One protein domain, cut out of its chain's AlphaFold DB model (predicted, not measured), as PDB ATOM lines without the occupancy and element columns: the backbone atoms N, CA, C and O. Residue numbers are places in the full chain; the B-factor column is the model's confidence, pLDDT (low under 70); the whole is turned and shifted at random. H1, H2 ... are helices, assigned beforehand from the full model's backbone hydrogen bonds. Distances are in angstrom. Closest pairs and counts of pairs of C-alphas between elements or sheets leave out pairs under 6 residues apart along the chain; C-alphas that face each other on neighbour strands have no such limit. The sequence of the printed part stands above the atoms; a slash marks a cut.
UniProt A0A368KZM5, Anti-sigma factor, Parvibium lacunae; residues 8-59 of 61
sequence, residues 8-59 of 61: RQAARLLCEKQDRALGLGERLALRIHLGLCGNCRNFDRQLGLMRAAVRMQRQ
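Overview. This is residues 8 to 59 of the 61 residues of the protein "Anti-sigma factor" of Parvibium lacunae (UniProt A0A368KZM5). Look for two helices, H2 and H3, that meet near their ends as a V, with the shorter helix H1 set to one side of the V's plane, running nearly alongside H3 and packing on both arms, on H2 with residues 10 to 13 and on H3 with residues 10 to 15. The last part of the H3 arm and the end after it, residues 52 to 59, stick out beyond this body. The printed part has 52 residues, with three named helices in the order H1, H2, H3 and no named strand: an all-helix domain. It is only just compact, close to loose, with a radius of gyration of the C-alphas of 11.7 A, and only just elongated, spanning 34 by 23 by 15 A.

Arrangement. Start with H1, residues 8 to 19; with residues 10 to 13 alone it touches H2, residues 24 to 36, and the closest C-alphas, those of Ala 10 and Leu 30, are 6.1 A apart. These two run opposite ways at a steep tilt of 53 degrees. With residues 10 to 15 alone, H1 touches residues 40 to 47 of H3, which spans residues 38 to 57; the closest C-alphas, of Leu 14 and Asp 44, are 6.4 A apart. H1 and H3 run the same way at a shallow tilt of 24 degrees. H2 and H3 touch only at the corner by their link, closest at the C-alphas of Leu 34 and Arg 41, 5.2 A, and run opposite ways at a steep tilt of 64 degrees. In H1, H2 and H3, every O i to N i+4 pair is within hydrogen-bond range.

Along the chain. Find C-alpha 8 at (40.285, -36.904, -30.348); from there H1 runs 17.0 A to C-alpha 19. H2 begins at C-alpha 24, (35.444, -30.426, -47.812), and covers 19.0 A to C-alpha 36. H3, the longest, runs 28.9 A from C-alpha 38 to C-alpha 57 at (63.468, -44.187, -46.172).

Size, cuts and confidence. The two C-alphas farthest apart are those of Leu 36 and Gln 59, at 36.0 A. Both links, H1 to H2 and H2 to H3, are tight. The printed part has no cut, its mean pLDDT is 89.7, and no printed residue is under 70.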
ATOM      1  N   ARG A   8      40.255 -35.494 -29.926       89.00
ATOM      2  CA  ARG A   8      40.285 -36.904 -30.348       89.00
ATOM      3  C   ARG A   8      39.753 -37.095 -31.770       89.00
ATOM      4  O   ARG A   8      40.360 -37.816 -32.551       89.00
ATOM      5  N   GLN A   9      38.644 -36.443 -32.117       90.38
ATOM      6  CA  GLN A   9      38.113 -36.471 -33.483       90.38
ATOM      7  C   GLN A   9      39.039 -35.735 -34.458       90.38
ATOM      8  O   GLN A   9      39.264 -36.229 -35.554       90.38
ATOM      9  N   ALA A  10      39.631 -34.608 -34.049       91.94
ATOM     10  CA  ALA A  10      40.620 -33.898 -34.853       91.94
ATOM     11  C   ALA A  10      41.855 -34.772 -35.123       91.94
ATOM     12  O   ALA A  10      42.280 -34.881 -36.266       91.94
ATOM     13  N   ALA A  11      42.388 -35.454 -34.103       90.25
ATOM     14  CA  ALA A  11      43.487 -36.406 -34.261       90.25
ATOM     15  C   ALA A  11      43.120 -37.568 -35.197       90.25
ATOM     16  O   ALA A  11      43.919 -37.944 -36.050       90.25
ATOM     17  N   ARG A  12      41.893 -38.093 -35.090       91.38
ATOM     18  CA  ARG A  12      41.386 -39.128 -35.997       91.38
ATOM     19  C   ARG A  12      41.331 -38.633 -37.444       91.38
ATOM     20  O   ARG A  12      41.899 -39.279 -38.313       91.38
ATOM     21  N   LEU A  13      40.750 -37.456 -37.687       92.50
ATOM     22  CA  LEU A  13      40.707 -36.832 -39.014       92.50
ATOM     23  C   LEU A  13      42.104 -36.514 -39.555       92.50
ATOM     24  O   LEU A  13      42.318 -36.583 -40.758       92.50
ATOM     25  N   LEU A  14      43.063 -36.177 -38.690       91.75
ATOM     26  CA  LEU A  14      44.458 -35.981 -39.082       91.75
ATOM     27  C   LEU A  14      45.098 -37.281 -39.571       91.75
ATOM     28  O   LEU A  14      45.785 -37.250 -40.586       91.75
ATOM     29  N   CYS A  15      44.842 -38.412 -38.915       90.69
ATOM     30  CA  CYS A  15      45.255 -39.725 -39.417       90.69
ATOM     31  C   CYS A  15      44.466 -40.139 -40.673       90.69
ATOM     32  O   CYS A  15      45.032 -40.681 -41.611       90.69
ATOM     33  N   GLU A  16      43.175 -39.830 -40.764       92.56
ATOM     34  CA  GLU A  16      42.395 -40.158 -41.964       92.56
ATOM     35  C   GLU A  16      42.815 -39.314 -43.169       92.56
ATOM     36  O   GLU A  16      42.948 -39.862 -44.250       92.56
ATOM     37  N   LYS A  17      43.122 -38.019 -42.999       91.00
ATOM     38  CA  LYS A  17      43.713 -37.141 -44.036       91.00
ATOM     39  C   LYS A  17      44.982 -37.730 -44.627       91.00
ATOM     40  O   LYS A  17      45.382 -37.407 -45.746       91.00
ATOM     41  N   GLN A  18      45.667 -38.503 -43.802       88.50
ATOM     42  CA  GLN A  18      46.893 -39.134 -44.170       88.50
ATOM     43  C   GLN A  18      46.552 -40.298 -45.130       88.50
ATOM     44  O   GLN A  18      47.112 -40.352 -46.229       88.50
ATOM     45  N   ASP A  19      45.632 -41.191 -44.798       88.94
ATOM     46  CA  ASP A  19      45.350 -42.369 -45.638       88.94
ATOM     47  C   ASP A  19      44.370 -42.105 -46.792       88.94
ATOM     48  O   ASP A  19      44.451 -42.744 -47.839       88.94
ATOM     49  N   ARG A  20      43.479 -41.121 -46.642       89.38
ATOM     50  CA  ARG A  20      42.483 -40.714 -47.637       89.38
ATOM     51  C   ARG A  20      42.339 -39.195 -47.719       89.38
ATOM     52  O   ARG A  20      42.659 -38.450 -46.795       89.38
ATOM     53  N   ALA A  21      41.758 -38.708 -48.812       87.31
ATOM     54  CA  ALA A  21      41.324 -37.319 -48.866       87.31
ATOM     55  C   ALA A  21      40.136 -37.097 -47.910       87.31
ATOM     56  O   ALA A  21      39.126 -37.792 -47.982       87.31
ATOM     57  N   LEU A  22      40.252 -36.110 -47.019       90.06
ATOM     58  CA  LEU A  22      39.114 -35.617 -46.238       90.06
ATOM     59  C   LEU A  22      38.099 -34.907 -47.138       90.06
ATOM     60  O   LEU A  22      38.495 -34.180 -48.057       90.06
ATOM     61  N   GLY A  23      36.813 -35.034 -46.807       91.06
ATOM     62  CA  GLY A  23      35.751 -34.232 -47.402       91.06
ATOM     63  C   GLY A  23      35.923 -32.740 -47.101       91.06
ATOM     64  O   GLY A  23      36.589 -32.340 -46.141       91.06
ATOM     65  N   LEU A  24      35.309 -31.886 -47.925       88.25
ATOM     66  CA  LEU A  24      35.444 -30.426 -47.812       88.25
ATOM     67  C   LEU A  24      34.981 -29.895 -46.440       88.25
ATOM     68  O   LEU A  24      35.664 -29.056 -45.852       88.25
ATOM     69  N   GLY A  25      33.880 -30.431 -45.899       87.75
ATOM     70  CA  GLY A  25      33.366 -30.062 -44.573       87.75
ATOM     71  C   GLY A  25      34.292 -30.482 -43.427       87.75
ATOM     72  O   GLY A  25      34.613 -29.672 -42.557       87.75
ATOM     73  N   GLU A  26      34.797 -31.718 -43.468       89.69
ATOM     74  CA  GLU A  26      35.758 -32.242 -42.486       89.69
ATOM     75  C   GLU A  26      37.047 -31.413 -42.485       89.69
ATOM     76  O   GLU A  26      37.579 -31.056 -41.433       89.69
ATOM     77  N   ARG A  27      37.528 -31.045 -43.679       88.75
ATOM     78  CA  ARG A  27      38.731 -30.231 -43.855       88.75
ATOM     79  C   ARG A  27      38.556 -28.824 -43.286       88.75
ATOM     80  O   ARG A  27      39.472 -28.333 -42.624       88.75
ATOM     81  N   LEU A  28      37.411 -28.181 -43.524       89.12
ATOM     82  CA  LEU A  28      37.132 -26.840 -43.005       89.12
ATOM     83  C   LEU A  28      37.077 -26.841 -41.475       89.12
ATOM     84  O   LEU A  28      37.768 -26.059 -40.822       89.12
ATOM     85  N   ALA A  29      36.313 -27.762 -40.898       88.06
ATOM     86  CA  ALA A  29      36.149 -27.855 -39.457       88.06
ATOM     87  C   ALA A  29      37.450 -28.250 -38.736       88.06
ATOM     88  O   ALA A  29      37.772 -27.690 -37.685       88.06
ATOM     89  N   LEU A  30      38.254 -29.139 -39.331       89.69
ATOM     90  CA  LEU A  30      39.592 -29.451 -38.835       89.69
ATOM     91  C   LEU A  30      40.496 -28.210 -38.851       89.69
ATOM     92  O   LEU A  30      41.202 -27.950 -37.880       89.69
ATOM     93  N   ARG A  31      40.454 -27.405 -39.920       88.81
ATOM     94  CA  ARG A  31      41.261 -26.180 -40.038       88.81
ATOM     95  C   ARG A  31      40.885 -25.137 -38.983       88.81
ATOM     96  O   ARG A  31      41.783 -24.528 -38.405       88.81
ATOM     97  N   ILE A  32      39.592 -24.986 -38.683       89.50
ATOM     98  CA  ILE A  32      39.104 -24.134 -37.587       89.50
ATOM     99  C   ILE A  32      39.655 -24.637 -36.246       89.50
ATOM    100  O   ILE A  32      40.248 -23.865 -35.492       89.50
ATOM    101  N   HIS A  33      39.546 -25.942 -35.971       90.50
ATOM    102  CA  HIS A  33      40.049 -26.533 -34.729       90.50
ATOM    103  C   HIS A  33      41.565 -26.340 -34.553       90.50
ATOM    104  O   HIS A  33      42.020 -25.966 -33.476       90.50
ATOM    105  N   LEU A  34      42.357 -26.522 -35.614       89.69
ATOM    106  CA  LEU A  34      43.812 -26.296 -35.610       89.69
ATOM    107  C   LEU A  34      44.209 -24.815 -35.485       89.69
ATOM    108  O   LEU A  34      45.367 -24.502 -35.185       89.69
ATOM    109  N   GLY A  35      43.282 -23.892 -35.748       88.69
ATOM    110  CA  GLY A  35      43.437 -22.467 -35.458       88.69
ATOM    111  C   GLY A  35      43.350 -22.160 -33.962       88.69
ATOM    112  O   GLY A  35      44.057 -21.283 -33.482       88.69
ATOM    113  N   LEU A  36      42.530 -22.920 -33.231       88.31
ATOM    114  CA  LEU A  36      42.209 -22.687 -31.818       88.31
ATOM    115  C   LEU A  36      42.997 -23.597 -30.863       88.31
ATOM    116  O   LEU A  36      43.222 -23.244 -29.710       88.31
ATOM    117  N   CYS A  37      43.410 -24.781 -31.323       90.81
ATOM    118  CA  CYS A  37      44.114 -25.774 -30.520       90.81
ATOM    119  C   CYS A  37      45.560 -25.961 -30.998       90.81
ATOM    120  O   CYS A  37      45.832 -26.667 -31.974       90.81
ATOM    121  N   GLY A  38      46.506 -25.388 -30.249       88.62
ATOM    122  CA  GLY A  38      47.940 -25.544 -30.510       88.62
ATOM    123  C   GLY A  38      48.432 -26.992 -30.393       88.62
ATOM    124  O   GLY A  38      49.294 -27.409 -31.163       88.62
ATOM    125  N   ASN A  39      47.838 -27.794 -29.503       90.31
ATOM    126  CA  ASN A  39      48.231 -29.193 -29.322       90.31
ATOM    127  C   ASN A  39      47.927 -30.042 -30.567       90.31
ATOM    128  O   ASN A  39      48.794 -30.757 -31.066       90.31
ATOM    129  N   CYS A  40      46.719 -29.910 -31.126       91.62
ATOM    130  CA  CYS A  40      46.355 -30.590 -32.370       91.62
ATOM    131  C   CYS A  40      47.177 -30.087 -33.566       91.62
ATOM    132  O   CYS A  40      47.517 -30.880 -34.440       91.62
ATOM    133  N   ARG A  41      47.554 -28.801 -33.591       91.56
ATOM    134  CA  ARG A  41      48.468 -28.256 -34.608       91.56
ATOM    135  C   ARG A  41      49.863 -28.877 -34.522       91.56
ATOM    136  O   ARG A  41      50.432 -29.238 -35.548       91.56
ATOM    137  N   ASN A  42      50.402 -29.032 -33.314       93.06
ATOM    138  CA  ASN A  42      51.688 -29.698 -33.124       93.06
ATOM    139  C   ASN A  42      51.627 -31.173 -33.554       93.06
ATOM    140  O   ASN A  42      52.555 -31.676 -34.183       93.06
ATOM    141  N   PHE A  43      50.509 -31.844 -33.274       91.56
ATOM    142  CA  PHE A  43      50.279 -33.222 -33.698       91.56
ATOM    143  C   PHE A  43      50.226 -33.381 -35.232       91.56
ATOM    144  O   PHE A  43      50.892 -34.269 -35.759       91.56
ATOM    145  N   ASP A  44      49.532 -32.498 -35.967       92.06
ATOM    146  CA  ASP A  44      49.550 -32.481 -37.450       92.06
ATOM    147  C   ASP A  44      50.982 -32.335 -37.992       92.06
ATOM    148  O   ASP A  44      51.391 -33.068 -38.895       92.06
ATOM    149  N   ARG A  45      51.789 -31.458 -37.378       92.25
ATOM    150  CA  ARG A  45      53.199 -31.285 -37.751       92.25
ATOM    151  C   ARG A  45      54.022 -32.554 -37.510       92.25
ATOM    152  O   ARG A  45      54.780 -32.950 -38.393       92.25
ATOM    153  N   GLN A  46      53.863 -33.205 -36.356       93.50
ATOM    154  CA  GLN A  46      54.549 -34.469 -36.045       93.50
ATOM    155  C   GLN A  46      54.172 -35.583 -37.028       93.50
ATOM    156  O   GLN A  46      55.057 -36.245 -37.567       93.50
ATOM    157  N   LEU A  47      52.883 -35.739 -37.338       91.69
ATOM    158  CA  LEU A  47      52.413 -36.696 -38.345       91.69
ATOM    159  C   LEU A  47      53.011 -36.422 -39.733       91.69
ATOM    160  O   LEU A  47      53.379 -37.355 -40.452       91.69
ATOM    161  N   GLY A  48      53.130 -35.148 -40.120       91.00
ATOM    162  CA  GLY A  48      53.780 -34.740 -41.365       91.00
ATOM    163  C   GLY A  48      55.259 -35.130 -41.422       91.00
ATOM    164  O   GLY A  48      55.712 -35.662 -42.438       91.00
ATOM    165  N   LEU A  49      55.988 -34.926 -40.320       92.44
ATOM    166  CA  LEU A  49      57.399 -35.300 -40.191       92.44
ATOM    167  C   LEU A  49      57.598 -36.817 -40.252       92.44
ATOM    168  O   LEU A  49      58.431 -37.281 -41.027       92.44
ATOM    169  N   MET A  50      56.796 -37.591 -39.512       91.38
ATOM    170  CA  MET A  50      56.856 -39.059 -39.553       91.38
ATOM    171  C   MET A  50      56.659 -39.580 -40.978       91.38
ATOM    172  O   MET A  50      57.414 -40.425 -41.453       91.38
ATOM    173  N   ARG A  51      55.697 -39.021 -41.718       87.94
ATOM    174  CA  ARG A  51      55.497 -39.397 -43.119       87.94
ATOM    175  C   ARG A  51      56.617 -38.979 -44.048       87.94
ATOM    176  O   ARG A  51      56.919 -39.717 -44.982       87.94
ATOM    177  N   ALA A  52      57.187 -37.797 -43.848       90.62
ATOM    178  CA  ALA A  52      58.338 -37.367 -44.627       90.62
ATOM    179  C   ALA A  52      59.515 -38.328 -44.413       90.62
ATOM    180  O   ALA A  52      60.109 -38.764 -45.394       90.62
ATOM    181  N   ALA A  53      59.766 -38.739 -43.167       91.31
ATOM    182  CA  ALA A  53      60.795 -39.720 -42.833       91.31
ATOM    183  C   ALA A  53      60.539 -41.083 -43.500       91.31
ATOM    184  O   ALA A  53      61.429 -41.608 -44.161       91.31
ATOM    185  N   VAL A  54      59.310 -41.615 -43.430       90.50
ATOM    186  CA  VAL A  54      58.946 -42.883 -44.098       90.50
ATOM    187  C   VAL A  54      59.122 -42.794 -45.617       90.50
ATOM    188  O   VAL A  54      59.645 -43.715 -46.240       90.50
ATOM    189  N   ARG A  55      58.714 -41.678 -46.236       87.56
ATOM    190  CA  ARG A  55      58.920 -41.462 -47.677       87.56
ATOM    191  C   ARG A  55      60.395 -41.336 -48.043       87.56
ATOM    192  O   ARG A  55      60.763 -41.758 -49.131       87.56
ATOM    193  N   MET A  56      61.212 -40.745 -47.178       87.44
ATOM    194  CA  MET A  56      62.654 -40.625 -47.390       87.44
ATOM    195  C   MET A  56      63.350 -41.984 -47.259       87.44
ATOM    196  O   MET A  56      64.227 -42.283 -48.056       87.44
ATOM    197  N   GLN A  57      62.934 -42.828 -46.308       85.06
ATOM    198  CA  GLN A  57      63.468 -44.187 -46.172       85.06
ATOM    199  C   GLN A  57      63.149 -45.059 -47.385       85.06
ATOM    200  O   GLN A  57      64.042 -45.723 -47.887       85.06
ATOM    201  N   ARG A  58      61.923 -44.990 -47.919       81.69
ATOM    202  CA  ARG A  58      61.562 -45.707 -49.157       81.69
ATOM    203  C   ARG A  58      62.342 -45.283 -50.405       81.69
ATOM    204  O   ARG A  58      62.245 -45.970 -51.405       81.69
ATOM    205  N   GLN A  59      63.022 -44.139 -50.379       75.19
ATOM    206  CA  GLN A  59      63.869 -43.670 -51.485       75.19
ATOM    207  C   GLN A  59      65.341 -44.061 -51.306       75.19
ATOM    208  O   GLN A  59      66.165 -43.732 -52.155       75.19
TER     209      GLN A  59